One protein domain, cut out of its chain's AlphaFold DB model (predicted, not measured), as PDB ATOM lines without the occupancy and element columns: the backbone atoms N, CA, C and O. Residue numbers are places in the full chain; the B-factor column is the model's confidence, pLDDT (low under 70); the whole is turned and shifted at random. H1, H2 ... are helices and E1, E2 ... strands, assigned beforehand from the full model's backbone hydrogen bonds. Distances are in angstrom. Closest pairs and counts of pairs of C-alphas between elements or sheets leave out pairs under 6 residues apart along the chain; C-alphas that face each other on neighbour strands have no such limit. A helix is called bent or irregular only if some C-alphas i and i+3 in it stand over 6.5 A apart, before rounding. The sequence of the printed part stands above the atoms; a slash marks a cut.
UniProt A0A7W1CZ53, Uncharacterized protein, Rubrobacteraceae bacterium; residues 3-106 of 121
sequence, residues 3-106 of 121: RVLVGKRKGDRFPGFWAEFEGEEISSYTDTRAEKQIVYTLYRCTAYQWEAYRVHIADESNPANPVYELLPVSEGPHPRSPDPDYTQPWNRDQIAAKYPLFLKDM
ATOM      1  N   ARG A   3     124.077-185.154 268.062       97.44
ATOM      2  CA  ARG A   3     123.125-184.430 267.219       97.44
ATOM      3  C   ARG A   3     122.233-185.425 266.480       97.44
ATOM      4  O   ARG A   3     122.744-186.243 265.723       97.44
ATOM      5  N   VAL A   4     120.918-185.335 266.673       97.31
ATOM      6  CA  VAL A   4     119.932-186.262 266.083       97.31
ATOM      7  C   VAL A   4     118.776-185.518 265.421       97.31
ATOM      8  O   VAL A   4     118.414-184.418 265.841       97.31
ATOM      9  N   LEU A   5     118.202-186.102 264.367       96.69
ATOM     10  CA  LEU A   5     117.033-185.547 263.683       96.69
ATOM     11  C   LEU A   5     115.767-185.899 264.469       96.69
ATOM     12  O   LEU A   5     115.569-187.058 264.823       96.69
ATOM     13  N   VAL A   6     114.896-184.922 264.702       95.62
ATOM     14  CA  VAL A   6     113.573-185.128 265.301       95.62
ATOM     15  C   VAL A   6     112.531-184.519 264.385       95.62
ATOM     16  O   VAL A   6     112.653-183.371 263.962       95.62
ATOM     17  N   GLY A   7     111.495-185.276 264.061       94.00
ATOM     18  CA  GLY A   7     110.447-184.813 263.167       94.00
ATOM     19  C   GLY A   7     109.721-185.958 262.495       94.00
ATOM     20  O   GLY A   7     110.159-187.105 262.500       94.00
ATOM     21  N   LYS A   8     108.588-185.633 261.890       93.31
ATOM     22  CA  LYS A   8     107.808-186.587 261.105       93.31
ATOM     23  C   LYS A   8     107.180-185.891 259.922       93.31
ATOM     24  O   LYS A   8     106.834-184.708 260.002       93.31
ATOM     25  N   ARG A   9     106.985-186.626 258.830       88.12
ATOM     26  CA  ARG A   9     106.316-186.070 257.653       88.12
ATOM     27  C   ARG A   9     104.879-185.649 257.989       88.12
ATOM     28  O   ARG A   9     104.146-186.359 258.677       88.12
ATOM     29  N   LYS A  10     104.472-184.481 257.486       84.94
ATOM     30  CA  LYS A  10     103.106-183.951 257.580       84.94
ATOM     31  C   LYS A  10     102.697-183.393 256.213       84.94
ATOM     32  O   LYS A  10     103.007-182.248 255.885       84.94
ATOM     33  N   GLY A  11     102.013-184.219 255.418       84.00
ATOM     34  CA  GLY A  11     101.711-183.919 254.014       84.00
ATOM     35  C   GLY A  11     102.985-183.906 253.164       84.00
ATOM     36  O   GLY A  11     103.823-184.795 253.291       84.00
ATOM     37  N   ASP A  12     103.173-182.874 252.345       85.75
ATOM     38  CA  ASP A  12     104.373-182.728 251.499       85.75
ATOM     39  C   ASP A  12     105.569-182.096 252.216       85.75
ATOM     40  O   ASP A  12     106.638-181.927 251.633       85.75
ATOM     41  N   ARG A  13     105.403-181.733 253.490       88.50
ATOM     42  CA  ARG A  13     106.461-181.126 254.298       88.50
ATOM     43  C   ARG A  13     106.988-182.115 255.322       88.50
ATOM     44  O   ARG A  13     106.259-182.967 255.830       88.50
ATOM     45  N   PHE A  14     108.247-181.922 255.688       88.25
ATOM     46  CA  PHE A  14     108.882-182.601 256.805       88.25
ATOM     47  C   PHE A  14     109.192-181.576 257.909       88.25
ATOM     48  O   PHE A  14     110.288-181.017 257.937       88.25
ATOM     49  N   PRO A  15     108.216-181.229 258.772       88.62
ATOM     50  CA  PRO A  15     108.499-180.417 259.948       88.62
ATOM     51  C   PRO A  15     109.379-181.218 260.918       88.62
ATOM     52  O   PRO A  15     108.951-182.233 261.472       88.62
ATOM     53  N   GLY A  16     110.610-180.753 261.107       91.75
ATOM     54  CA  GLY A  16     111.588-181.355 262.000       91.75
ATOM     55  C   GLY A  16     112.717-180.388 262.336       91.75
ATOM     56  O   GLY A  16     112.825-179.309 261.750       91.75
ATOM     57  N   PHE A  17     113.542-180.774 263.296       93.44
ATOM     58  CA  PHE A  17     114.678-180.004 263.782       93.44
ATOM     59  C   PHE A  17     115.811-180.944 264.199       93.44
ATOM     60  O   PHE A  17     115.612-182.138 264.419       93.44
ATOM     61  N   TRP A  18     117.019-180.395 264.297       95.31
ATOM     62  CA  TRP A  18     118.153-181.096 264.889       95.31
ATOM     63  C   TRP A  18     118.149-180.855 266.395       95.31
ATOM     64  O   TRP A  18     118.199-179.706 266.828       95.31
ATOM     65  N   ALA A  19     118.086-181.927 267.177       94.81
ATOM     66  CA  ALA A  19     118.274-181.874 268.618       94.81
ATOM     67  C   ALA A  19     119.751-182.123 268.936       94.81
ATOM     68  O   ALA A  19     120.320-183.125 268.498       94.81
ATOM     69  N   GLU A  20     120.358-181.220 269.700       96.12
ATOM     70  CA  GLU A  20     121.742-181.329 270.158       96.12
ATOM     71  C   GLU A  20     121.783-181.444 271.681       96.12
ATOM     72  O   GLU A  20     121.050-180.750 272.387       96.12
ATOM     73  N   PHE A  21     122.625-182.340 272.193       95.44
ATOM     74  CA  PHE A  21     122.827-182.516 273.629       95.44
ATOM     75  C   PHE A  21     124.204-183.112 273.938       95.44
ATOM     76  O   PHE A  21     124.858-183.730 273.092       95.44
ATOM     77  N   GLU A  22     124.668-182.938 275.173       97.19
ATOM     78  CA  GLU A  22     125.894-183.580 275.637       97.19
ATOM     79  C   GLU A  22     125.627-185.038 276.014       97.19
ATOM     80  O   GLU A  22     124.813-185.339 276.893       97.19
ATOM     81  N   GLY A  23     126.319-185.948 275.338       96.12
ATOM     82  CA  GLY A  23     126.220-187.373 275.580       96.12
ATOM     83  C   GLY A  23     127.119-188.187 274.663       96.12
ATOM     84  O   GLY A  23     127.882-187.630 273.862       96.12
ATOM     85  N   GLU A  24     126.979-189.499 274.790       96.94
ATOM     86  CA  GLU A  24     127.652-190.538 274.012       96.94
ATOM     87  C   GLU A  24     126.657-191.651 273.655       96.94
ATOM     88  O   GLU A  24     125.732-191.932 274.422       96.94
ATOM     89  N   GLU A  25     126.811-192.252 272.473       97.69
ATOM     90  CA  GLU A  25     126.059-193.453 272.095       97.69
ATOM     91  C   GLU A  25     126.590-194.644 272.893       97.69
ATOM     92  O   GLU A  25     127.795-194.875 272.941       97.69
ATOM     93  N   ILE A  26     125.681-195.395 273.512       96.50
ATOM     94  CA  ILE A  26     126.010-196.608 274.267       96.50
ATOM     95  C   ILE A  26     125.760-197.847 273.416       96.50
ATOM     96  O   ILE A  26     126.552-198.785 273.419       96.50
ATOM     97  N   SER A  27     124.629-197.866 272.715       96.44
ATOM     98  CA  SER A  27     124.190-199.018 271.941       96.44
ATOM     99  C   SER A  27     123.129-198.601 270.938       96.44
ATOM    100  O   SER A  27     122.332-197.694 271.194       96.44
ATOM    101  N   SER A  28     123.072-199.318 269.826       96.56
ATOM    102  CA  SER A  28     121.998-199.230 268.851       96.56
ATOM    103  C   SER A  28     121.528-200.626 268.461       96.56
ATOM    104  O   SER A  28     122.292-201.595 268.447       96.56
ATOM    105  N   TYR A  29     120.238-200.751 268.160       93.88
ATOM    106  CA  TYR A  29     119.689-201.962 267.564       93.88
ATOM    107  C   TYR A  29     118.682-201.623 266.473       93.88
ATOM    108  O   TYR A  29     117.947-200.637 266.553       93.88
ATOM    109  N   THR A  30     118.627-202.482 265.463       93.12
ATOM    110  CA  THR A  30     117.643-202.401 264.387       93.12
ATOM    111  C   THR A  30     116.559-203.444 264.625       93.12
ATOM    112  O   THR A  30     116.844-204.639 264.705       93.12
ATOM    113  N   ASP A  31     115.310-203.006 264.744       89.25
ATOM    114  CA  ASP A  31     114.152-203.893 264.727       89.25
ATOM    115  C   ASP A  31     113.760-204.190 263.279       89.25
ATOM    116  O   ASP A  31     113.122-203.373 262.618       89.25
ATOM    117  N   THR A  32     114.160-205.372 262.805       83.44
ATOM    118  CA  THR A  32     113.836-205.885 261.466       83.44
ATOM    119  C   THR A  32     112.621-206.814 261.450       83.44
ATOM    120  O   THR A  32     112.325-207.453 260.435       83.44
ATOM    121  N   ARG A  33     111.915-206.961 262.580       82.88
ATOM    122  CA  ARG A  33     110.746-207.845 262.663       82.88
ATOM    123  C   ARG A  33     109.619-207.268 261.811       82.88
ATOM    124  O   ARG A  33     109.351-206.071 261.855       82.88
ATOM    125  N   ALA A  34     108.920-208.138 261.082       76.38
ATOM    126  CA  ALA A  34     107.810-207.756 260.204       76.38
ATOM    127  C   ALA A  34     108.189-206.687 259.154       76.38
ATOM    128  O   ALA A  34     107.416-205.761 258.925       76.38
ATOM    129  N   GLU A  35     109.385-206.807 258.559       77.81
ATOM    130  CA  GLU A  35     109.911-205.907 257.507       77.81
ATOM    131  C   GLU A  35     110.070-204.442 257.938       77.81
ATOM    132  O   GLU A  35     110.271-203.550 257.115       77.81
ATOM    133  N   LYS A  36     110.015-204.186 259.247       83.50
ATOM    134  CA  LYS A  36     110.278-202.867 259.802       83.50
ATOM    135  C   LYS A  36     111.753-202.506 259.646       83.50
ATOM    136  O   LYS A  36     112.625-203.371 259.651       83.50
ATOM    137  N   GLN A  37     112.022-201.218 259.502       89.25
ATOM    138  CA  GLN A  37     113.366-200.649 259.534       89.25
ATOM    139  C   GLN A  37     113.379-199.557 260.596       89.25
ATOM    140  O   GLN A  37     113.377-198.366 260.290       89.25
ATOM    141  N   ILE A  38     113.310-199.986 261.861       95.25
ATOM    142  CA  ILE A  38     113.341-199.075 263.006       95.25
ATOM    143  C   ILE A  38     114.679-199.217 263.709       95.25
ATOM    144  O   ILE A  38     115.016-200.298 264.189       95.25
ATOM    145  N   VAL A  39     115.428-198.127 263.804       96.88
ATOM    146  CA  VAL A  39     116.669-198.064 264.574       96.88
ATOM    147  C   VAL A  39     116.388-197.384 265.903       96.88
ATOM    148  O   VAL A  39     115.889-196.261 265.944       96.88
ATOM    149  N   TYR A  40     116.730-198.060 266.992       97.50
ATOM    150  CA  TYR A  40     116.686-197.516 268.341       97.50
ATOM    151  C   TYR A  40     118.116-197.300 268.809       97.50
ATOM    152  O   TYR A  40     118.908-198.240 268.812       97.50
ATOM    153  N   THR A  41     118.437-196.085 269.238       98.38
ATOM    154  CA  THR A  41     119.778-195.721 269.707       98.38
ATOM    155  C   THR A  41     119.698-195.187 271.127       98.38
ATOM    156  O   THR A  41     118.991-194.209 271.380       98.38
ATOM    157  N   LEU A  42     120.405-195.831 272.056       98.25
ATOM    158  CA  LEU A  42     120.543-195.396 273.439       98.25
ATOM    159  C   LEU A  42     121.749-194.471 273.574       98.25
ATOM    160  O   LEU A  42     122.872-194.835 273.224       98.25
ATOM    161  N   TYR A  43     121.521-193.319 274.190       98.06
ATOM    162  CA  TYR A  43     122.563-192.380 274.568       98.06
ATOM    163  C   TYR A  43     122.629-192.227 276.080       98.06
ATOM    164  O   TYR A  43     121.594-192.099 276.741       98.06
ATOM    165  N   ARG A  44     123.848-192.145 276.613       97.19
ATOM    166  CA  ARG A  44     124.115-191.656 277.967       97.19
ATOM    167  C   ARG A  44     124.389-190.159 277.898       97.19
ATOM    168  O   ARG A  44     125.240-189.714 277.133       97.19
ATOM    169  N   CYS A  45     123.668-189.370 278.682       97.12
ATOM    170  CA  CYS A  45     123.834-187.923 278.743       97.12
ATOM    171  C   CYS A  45     124.914-187.541 279.758       97.12
ATOM    172  O   CYS A  45     124.841-187.934 280.921       97.12
ATOM    173  N   THR A  46     125.874-186.720 279.338       96.38
ATOM    174  CA  THR A  46     127.024-186.314 280.168       96.38
ATOM    175  C   THR A  46     126.829-184.964 280.859       96.38
ATOM    176  O   THR A  46     127.588-184.631 281.760       96.38
ATOM    177  N   ALA A  47     125.791-184.204 280.491       95.62
ATOM    178  CA  ALA A  47     125.465-182.917 281.116       95.62
ATOM    179  C   ALA A  47     124.902-183.034 282.550       95.62
ATOM    180  O   ALA A  47     124.723-182.024 283.229       95.62
ATOM    181  N   TYR A  48     124.572-184.243 283.012       94.00
ATOM    182  CA  TYR A  48     123.920-184.479 284.301       94.00
ATOM    183  C   TYR A  48     124.893-185.141 285.282       94.00
ATOM    184  O   TYR A  48     125.715-185.966 284.902       94.00
ATOM    185  N   GLN A  49     124.770-184.813 286.572       93.75
ATOM    186  CA  GLN A  49     125.595-185.396 287.648       93.75
ATOM    187  C   GLN A  49     125.186-186.828 288.039       93.75
ATOM    188  O   GLN A  49     125.725-187.403 288.981       93.75
ATOM    189  N   TRP A  50     124.198-187.389 287.353       93.50
ATOM    190  CA  TRP A  50     123.627-188.707 287.588       93.50
ATOM    191  C   TRP A  50     123.467-189.432 286.250       93.50
ATOM    192  O   TRP A  50     123.562-188.815 285.189       93.50
ATOM    193  N   GLU A  51     123.232-190.745 286.288       93.38
ATOM    194  CA  GLU A  51     123.061-191.543 285.070       93.38
ATOM    195  C   GLU A  51     121.765-191.210 284.328       93.38
ATOM    196  O   GLU A  51     120.691-191.738 284.629       93.38
ATOM    197  N   ALA A  52     121.903-190.332 283.345       96.44
ATOM    198  CA  ALA A  52     120.831-189.841 282.508       96.44
ATOM    199  C   ALA A  52     120.907-190.461 281.114       96.44
ATOM    200  O   ALA A  52     121.987-190.584 280.537       96.44
ATOM    201  N   TYR A  53     119.752-190.799 280.552       97.19
ATOM    202  CA  TYR A  53     119.653-191.489 279.275       97.19
ATOM    203  C   TYR A  53     118.599-190.870 278.361       97.19
ATOM    204  O   TYR A  53     117.577-190.338 278.811       97.19
ATOM    205  N   ARG A  54     118.842-190.990 277.056       97.88
ATOM    206  CA  ARG A  54     117.897-190.660 275.982       97.88
ATOM    207  C   ARG A  54     117.867-191.776 274.957       97.88
ATOM    208  O   ARG A  54     118.884-192.418 274.717       97.88
ATOM    209  N   VAL A  55     116.718-191.964 274.325       98.00
ATOM    210  CA  VAL A  55     116.557-192.900 273.213       98.00
ATOM    211  C   VAL A  55     116.146-192.120 271.978       98.00
ATOM    212  O   VAL A  55     115.162-191.384 272.009       98.00
ATOM    213  N   HIS A  56     116.895-192.279 270.894       98.25
ATOM    214  CA  HIS A  56     116.478-191.829 269.571       98.25
ATOM    215  C   HIS A  56     115.891-193.005 268.802       98.25
ATOM    216  O   HIS A  56     116.427-194.112 268.854       98.25
ATOM    217  N   ILE A  57     114.784-192.763 268.114       97.62
ATOM    218  CA  ILE A  57     114.088-193.742 267.288       97.62
ATOM    219  C   ILE A  57     114.043-193.179 265.877       97.62
ATOM    220  O   ILE A  57     113.486-192.105 265.671       97.62
ATOM    221  N   ALA A  58     114.610-193.904 264.920       97.06
ATOM    222  CA  ALA A  58     114.478-193.629 263.497       97.06
ATOM    223  C   ALA A  58     113.645-194.748 262.867       97.06
ATOM    224  O   ALA A  58     114.138-195.859 262.687       97.06
ATOM    225  N   ASP A  59     112.373-194.474 262.586       95.06
ATOM    226  CA  ASP A  59     111.470-195.380 261.877       95.06
ATOM    227  C   ASP A  59     111.383-194.969 260.406       95.06
ATOM    228  O   ASP A  59     110.695-194.012 260.033       95.06
ATOM    229  N   GLU A  60     112.090-195.721 259.567       92.50
ATOM    230  CA  GLU A  60     112.091-195.567 258.112       92.50
ATOM    231  C   GLU A  60     111.318-196.696 257.416       92.50
ATOM    232  O   GLU A  60     111.365-196.828 256.193       92.50
ATOM    233  N   SER A  61     110.537-197.481 258.169       90.75
ATOM    234  CA  SER A  61     109.752-198.606 257.633       90.75
ATOM    235  C   SER A  61     108.780-198.168 256.531       90.75
ATOM    236  O   SER A  61     108.424-198.954 255.655       90.75
ATOM    237  N   ASN A  62     108.348-196.903 256.557       89.62
ATOM    238  CA  ASN A  62     107.674-196.247 255.443       89.62
ATOM    239  C   ASN A  62     108.541-195.086 254.926       89.62
ATOM    240  O   ASN A  62     108.422-193.975 255.447       89.62
ATOM    241  N   PRO A  63     109.338-195.278 253.859       85.81
ATOM    242  CA  PRO A  63     110.181-194.216 253.304       85.81
ATOM    243  C   PRO A  63     109.392-192.993 252.818       85.81
ATOM    244  O   PRO A  63     109.924-191.885 252.752       85.81
ATOM    245  N   ALA A  64     108.106-193.160 252.488       89.12
ATOM    246  CA  ALA A  64     107.250-192.035 252.144       89.12
ATOM    247  C   ALA A  64     106.845-191.218 253.376       89.12
ATOM    248  O   ALA A  64     106.550-190.042 253.217       89.12
ATOM    249  N   ASN A  65     106.850-191.787 254.585       90.69
ATOM    250  CA  ASN A  65     106.485-191.113 255.833       90.69
ATOM    251  C   ASN A  65     107.426-191.515 256.985       90.69
ATOM    252  O   ASN A  65     106.970-192.166 257.927       90.69
ATOM    253  N   PRO A  66     108.715-191.131 256.939       92.81
ATOM    254  CA  PRO A  66     109.642-191.473 258.003       92.81
ATOM    255  C   PRO A  66     109.316-190.689 259.281       92.81
ATOM    256  O   PRO A  66     108.798-189.558 259.233       92.81
ATOM    257  N   VAL A  67     109.632-191.293 260.423       95.69
ATOM    258  CA  VAL A  67     109.395-190.736 261.756       95.69
ATOM    259  C   VAL A  67     110.681-190.816 262.564       95.69
ATOM    260  O   VAL A  67     111.280-191.878 262.687       95.69
ATOM    261  N   TYR A  68     111.088-189.688 263.138       97.06
ATOM    262  CA  TYR A  68     112.260-189.600 263.994       97.06
ATOM    263  C   TYR A  68     111.871-188.974 265.326       97.06
ATOM    264  O   TYR A  68     111.387-187.838 265.378       97.06
ATOM    265  N   GLU A  69     112.088-189.709 266.406       96.94
ATOM    266  CA  GLU A  69     111.690-189.316 267.754       96.94
ATOM    267  C   GLU A  69     112.902-189.306 268.672       96.94
ATOM    268  O   GLU A  69     113.730-190.211 268.648       96.94
ATOM    269  N   LEU A  70     112.992-188.282 269.514       97.31
ATOM    270  CA  LEU A  70     113.897-188.273 270.653       97.31
ATOM    271  C   LEU A  70     113.053-188.406 271.910       97.31
ATOM    272  O   LEU A  70     112.074-187.686 272.085       97.31
ATOM    273  N   LEU A  71     113.429-189.330 272.778       96.88
ATOM    274  CA  LEU A  71     112.740-189.600 274.023       96.88
ATOM    275  C   LEU A  71     113.723-189.562 275.200       96.88
ATOM    276  O   LEU A  71     114.905-189.876 275.031       96.88
ATOM    277  N   PRO A  72     113.245-189.231 276.405       95.88
ATOM    278  CA  PRO A  72     111.911-188.685 276.682       95.88
ATOM    279  C   PRO A  72     111.694-187.268 276.140       95.88
ATOM    280  O   PRO A  72     112.633-186.500 275.933       95.88
ATOM    281  N   VAL A  73     110.415-186.943 275.970       91.69
ATOM    282  CA  VAL A  73     109.890-185.593 275.767       91.69
ATOM    283  C   VAL A  73     108.812-185.360 276.826       91.69
ATOM    284  O   VAL A  73     107.998-186.256 277.068       91.69
ATOM    285  N   SER A  74     108.828-184.215 277.507       84.06
ATOM    286  CA  SER A  74     107.817-183.894 278.521       84.06
ATOM    287  C   SER A  74     106.469-183.583 277.862       84.06
ATOM    288  O   SER A  74     106.407-183.050 276.753       84.06
ATOM    289  N   GLU A  75     105.371-183.868 278.567       67.75
ATOM    290  CA  GLU A  75     104.019-183.477 278.152       67.75
ATOM    291  C   GLU A  75     103.814-181.969 278.381       67.75
ATOM    292  O   GLU A  75     103.221-181.533 279.364       67.75
ATOM    293  N   GLY A  76     104.369-181.148 277.495       66.25
ATOM    294  CA  GLY A  76     104.221-179.697 277.543       66.25
ATOM    295  C   GLY A  76     105.260-178.970 276.689       66.25
ATOM    296  O   GLY A  76     106.317-179.531 276.392       66.25
ATOM    297  N   PRO A  77     104.969-177.727 276.268       69.88
ATOM    298  CA  PRO A  77     105.976-176.886 275.644       69.88
ATOM    299  C   PRO A  77     107.078-176.565 276.655       69.88
ATOM    300  O   PRO A  77     106.833-176.458 277.862       69.88
ATOM    301  N   HIS A  78     108.291-176.378 276.154       74.81
ATOM    302  CA  HIS A  78     109.413-175.934 276.957       74.81
ATOM    303  C   HIS A  78     109.067-174.608 277.666       74.81
ATOM    304  O   HIS A  78     108.472-173.717 277.057       74.81
ATOM    305  N   PRO A  79     109.474-174.386 278.933       71.38
ATOM    306  CA  PRO A  79     109.087-173.185 279.685       71.38
ATOM    307  C   PRO A  79     109.479-171.850 279.031       71.38
ATOM    308  O   PRO A  79     109.021-170.790 279.452       71.38
ATOM    309  N   ARG A  80     110.373-171.886 278.035       76.31
ATOM    310  CA  ARG A  80     110.897-170.713 277.321       76.31
ATOM    311  C   ARG A  80     110.684-170.747 275.805       76.31
ATOM    312  O   ARG A  80     111.112-169.808 275.141       76.31
ATOM    313  N   SER A  81     110.081-171.796 275.244       73.38
ATOM    314  CA  SER A  81     109.804-171.874 273.804       73.38
ATOM    315  C   SER A  81     108.562-172.723 273.516       73.38
ATOM    316  O   SER A  81     108.209-173.589 274.309       73.38
ATOM    317  N   PRO A  82     107.877-172.507 272.382       74.25
ATOM    318  CA  PRO A  82     106.755-173.357 271.975       74.25
ATOM    319  C   PRO A  82     107.182-174.780 271.566       74.25
ATOM    320  O   PRO A  82     106.332-175.577 271.170       74.25
ATOM    321  N   ASP A  83     108.477-175.091 271.624       80.25
ATOM    322  CA  ASP A  83     109.028-176.374 271.206       80.25
ATOM    323  C   ASP A  83     108.787-177.448 272.272       80.25
ATOM    324  O   ASP A  83     108.605-177.120 273.449       80.25
ATOM    325  N   PRO A  84     108.797-178.738 271.897       84.06
ATOM    326  CA  PRO A  84     108.699-179.808 272.875       84.06
ATOM    327  C   PRO A  84     109.855-179.743 273.882       84.06
ATOM    328  O   PRO A  84     111.000-179.454 273.527       84.06
ATOM    329  N   ASP A  85     109.554-180.019 275.148       89.00
ATOM    330  CA  ASP A  85     110.549-179.984 276.212       89.00
ATOM    331  C   ASP A  85     111.334-181.299 276.281       89.00
ATOM    332  O   ASP A  85     110.804-182.345 276.655       89.00
ATOM    333  N   TYR A  86     112.625-181.230 275.964       90.38
ATOM    334  CA  TYR A  86     113.549-182.353 276.099       90.38
ATOM    335  C   TYR A  86     114.424-182.243 277.348       90.38
ATOM    336  O   TYR A  86     115.336-183.039 277.499       90.38
ATOM    337  N   THR A  87     114.236-181.287 278.254       88.69
ATOM    338  CA  THR A  87     115.193-181.030 279.351       88.69
ATOM    339  C   THR A  87     115.307-182.161 280.371       88.69
ATOM    340  O   THR A  87     116.356-182.296 281.003       88.69
ATOM    341  N   GLN A  88     114.281-182.999 280.512       91.88
ATOM    342  CA  GLN A  88     114.271-184.112 281.460       91.88
ATOM    343  C   GLN A  88     114.675-185.415 280.769       91.88
ATOM    344  O   GLN A  88     113.920-185.858 279.917       91.88
ATOM    345  N   PRO A  89     115.824-186.038 281.092       95.56
ATOM    346  CA  PRO A  89     116.195-187.356 280.581       95.56
ATOM    347  C   PRO A  89     115.610-188.478 281.456       95.56
ATOM    348  O   PRO A  89     115.074-188.231 282.537       95.56
ATOM    349  N   TRP A  90     115.732-189.728 281.007       96.69
ATOM    350  CA  TRP A  90     115.358-190.895 281.808       96.69
ATOM    351  C   TRP A  90     116.492-191.357 282.718       96.69
ATOM    352  O   TRP A  90     117.666-191.217 282.385       96.69
ATOM    353  N   ASN A  91     116.132-191.965 283.845       95.81
ATOM    354  CA  ASN A  91     117.051-192.756 284.658       95.81
ATOM    355  C   ASN A  91     117.108-194.219 284.179       95.81
ATOM    356  O   ASN A  91     116.324-194.654 283.330       95.81
ATOM    357  N   ARG A  92     118.036-194.994 284.749       94.06
ATOM    358  CA  ARG A  92     118.253-196.400 284.377       94.06
ATOM    359  C   ARG A  92     117.000-197.278 284.526       94.06
ATOM    360  O   ARG A  92     116.742-198.114 283.667       94.06
ATOM    361  N   ASP A  93     116.194-197.064 285.568       95.31
ATOM    362  CA  ASP A  93     115.017-197.892 285.857       95.31
ATOM    363  C   ASP A  93     113.893-197.609 284.843       95.31
ATOM    364  O   ASP A  93     113.164-198.507 284.422       95.31
ATOM    365  N   GLN A  94     113.784-196.362 284.377       96.44
ATOM    366  CA  GLN A  94     112.862-195.977 283.306       96.44
ATOM    367  C   GLN A  94     113.274-196.567 281.953       96.44
ATOM    368  O   GLN A  94     112.401-197.004 281.197       96.44
ATOM    369  N   ILE A  95     114.580-196.628 281.658       96.19
ATOM    370  CA  ILE A  95     115.088-197.343 280.477       96.19
ATOM    371  C   ILE A  95     114.762-198.831 280.588       96.19
ATOM    372  O   ILE A  95     114.204-199.390 279.647       96.19
ATOM    373  N   ALA A  96     115.010-199.451 281.743       94.31
ATOM    374  CA  ALA A  96     114.701-200.857 281.989       94.31
ATOM    375  C   ALA A  96     113.224-201.190 281.726       94.31
ATOM    376  O   ALA A  96     112.912-202.209 281.111       94.31
ATOM    377  N   ALA A  97     112.317-200.313 282.159       95.88
ATOM    378  CA  ALA A  97     110.881-200.503 281.996       95.88
ATOM    379  C   ALA A  97     110.397-200.335 280.543       95.88
ATOM    380  O   ALA A  97     109.454-201.013 280.137       95.88
ATOM    381  N   LYS A  98     111.001-199.426 279.763       95.38
ATOM    382  CA  LYS A  98     110.526-199.074 278.409       95.38
ATOM    383  C   LYS A  98     111.295-199.767 277.283       95.38
ATOM    384  O   LYS A  98     110.696-200.116 276.270       95.38
ATOM    385  N   TYR A  99     112.596-199.973 277.459       94.94
ATOM    386  CA  TYR A  99     113.512-200.537 276.466       94.94
ATOM    387  C   TYR A  99     114.439-201.582 277.107       94.94
ATOM    388  O   TYR A  99     115.661-201.411 277.118       94.94
ATOM    389  N   PRO A 100     113.890-202.702 277.620       94.12
ATOM    390  CA  PRO A 100     114.672-203.715 278.332       94.12
ATOM    391  C   PRO A 100     115.784-204.349 277.481       94.12
ATOM    392  O   PRO A 100     116.735-204.898 278.027       94.12
ATOM    393  N   LEU A 101     115.705-204.254 276.148       91.94
ATOM    394  CA  LEU A 101     116.747-204.738 275.236       91.94
ATOM    395  C   LEU A 101     118.101-204.049 275.444       91.94
ATOM    396  O   LEU A 101     119.129-204.676 275.199       91.94
ATOM    397  N   PHE A 102     118.115-202.805 275.927       95.19
ATOM    398  CA  PHE A 102     119.360-202.095 276.217       95.19
ATOM    399  C   PHE A 102     120.024-202.528 277.524       95.19
ATOM    400  O   PHE A 102     121.184-202.198 277.746       95.19
ATOM    401  N   LEU A 103     119.347-203.300 278.382       92.12
ATOM    402  CA  LEU A 103     119.901-203.695 279.682       92.12
ATOM    403  C   LEU A 103     121.183-204.521 279.574       92.12
ATOM    404  O   LEU A 103     121.975-204.525 280.507       92.12
ATOM    405  N   LYS A 104     121.394-205.201 278.443       90.12
ATOM    406  CA  LYS A 104     122.629-205.945 278.161       90.12
ATOM    407  C   LYS A 104     123.848-205.037 277.950       90.12
ATOM    408  O   LYS A 104     124.969-205.501 278.107       90.12
ATOM    409  N   ASP A 105     123.619-203.780 277.575       91.25
ATOM    410  CA  ASP A 105     124.654-202.786 277.265       91.25
ATOM    411  C   ASP A 105     124.770-201.722 278.375       91.25
ATOM    412  O   ASP A 105     125.523-200.760 278.255       91.25
ATOM    413  N   MET A 106     124.008-201.884 279.461       89.44
ATOM    414  CA  MET A 106     124.021-201.017 280.637       89.44
ATOM    415  C   MET A 106     124.599-201.774 281.830       89.44
ATOM    416  O   MET A 106     124.333-202.964 282.003       89.44
TER     417      MET A 106
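What this domain is: This is residues 3 to 106 of the 121 residues of an uncharacterized protein of Rubrobacteraceae bacterium (UniProt A0A7W1CZ53). One strongly twisted, curled sheet of six strands makes the body, with two short helices, H1 and H2, near its E5, E4 and E3 part and a long loop, residues 72 to 91, reaching as far as 21 A from the mean of the C-alphas. The sheet order is E2, E1, E6, E5, E4, E3, all antiparallel. The 104 printed residues hold six named strands and then two named helices, E1 E2 E3 E4 E5 E6 H1 H2, a mixed class of helices and strands. The whole is compact, with a radius of gyration of the C-alphas of 14.2 A, and only just flat, spanning 42 by 38 by 21 A.

Where its parts are: E1, residues 3 to 8, begins at C-alpha 3 (123.125, -184.430, 267.219) and is 16.6 A long; E2, residues 16 to 21, is 16.2 A long. E3, residues 23 to 31, is 23.2 A long and bends by 55 degrees at residue 26. E4, residues 38 to 45, is 22.0 A long, and E5, residues 52 to 59, is 23.3 A long. E6, residues 67 to 71, ends at C-alpha 71 (112.740, -189.600, 274.023). H1 is residues 92 to 98. H2, residues 100 to 105, ends at C-alpha 105 (124.654, -202.786, 277.265) and is only just irregular, with C-alphas 101 and 104 6.7 A apart.

How they stand to each other: E2 and E3 are the edge strands. The hairpin E1 and E2 is antiparallel at 152 degrees, with N 4 and O 19 2.9 A apart, within hydrogen-bond range. The pairing of E1 is staggered: residues 3 to 7 pair with E2 and residues 7 to 8 with E6, where N 68 and O 7 are 2.8 A apart. E3, E4, E5 and E6 form a meander, each strand the antiparallel neighbour of the one before. Its pairs include N 26 and O 42 at 2.9 A, N 41 and O 56 at 2.8 A, and N 57 and O 69 at 2.8 A. H2 is on the sheet over E3 at a height of 8.8 A and runs slantwise to the strands, at 57 degrees to E3 on the local plane; their closest C-alphas, Ser 27 and Asp 105, are 6.5 A apart. H1 only grazes the sheet, with residues 92 to 95. H1 and H2 only just touch, and only at the corner, with 3 pairs of C-alphas within 8 A, the closest being Ala 96 and Leu 103 at 6.4 A. In H1 every O i to N i+4 pair is within hydrogen-bond range; in H2 0 of 2 are, beside 2 of 3 O i to N i+3 pairs.

The domain as a whole: The two C-alphas farthest apart, Asp 12 and Gln 49, are 42.0 A apart. The printed part has no cut. The link from E6 to H1, 20 residues, is long. Mean pLDDT of the printed part is 91.3; residues 75 to 77 are under 70.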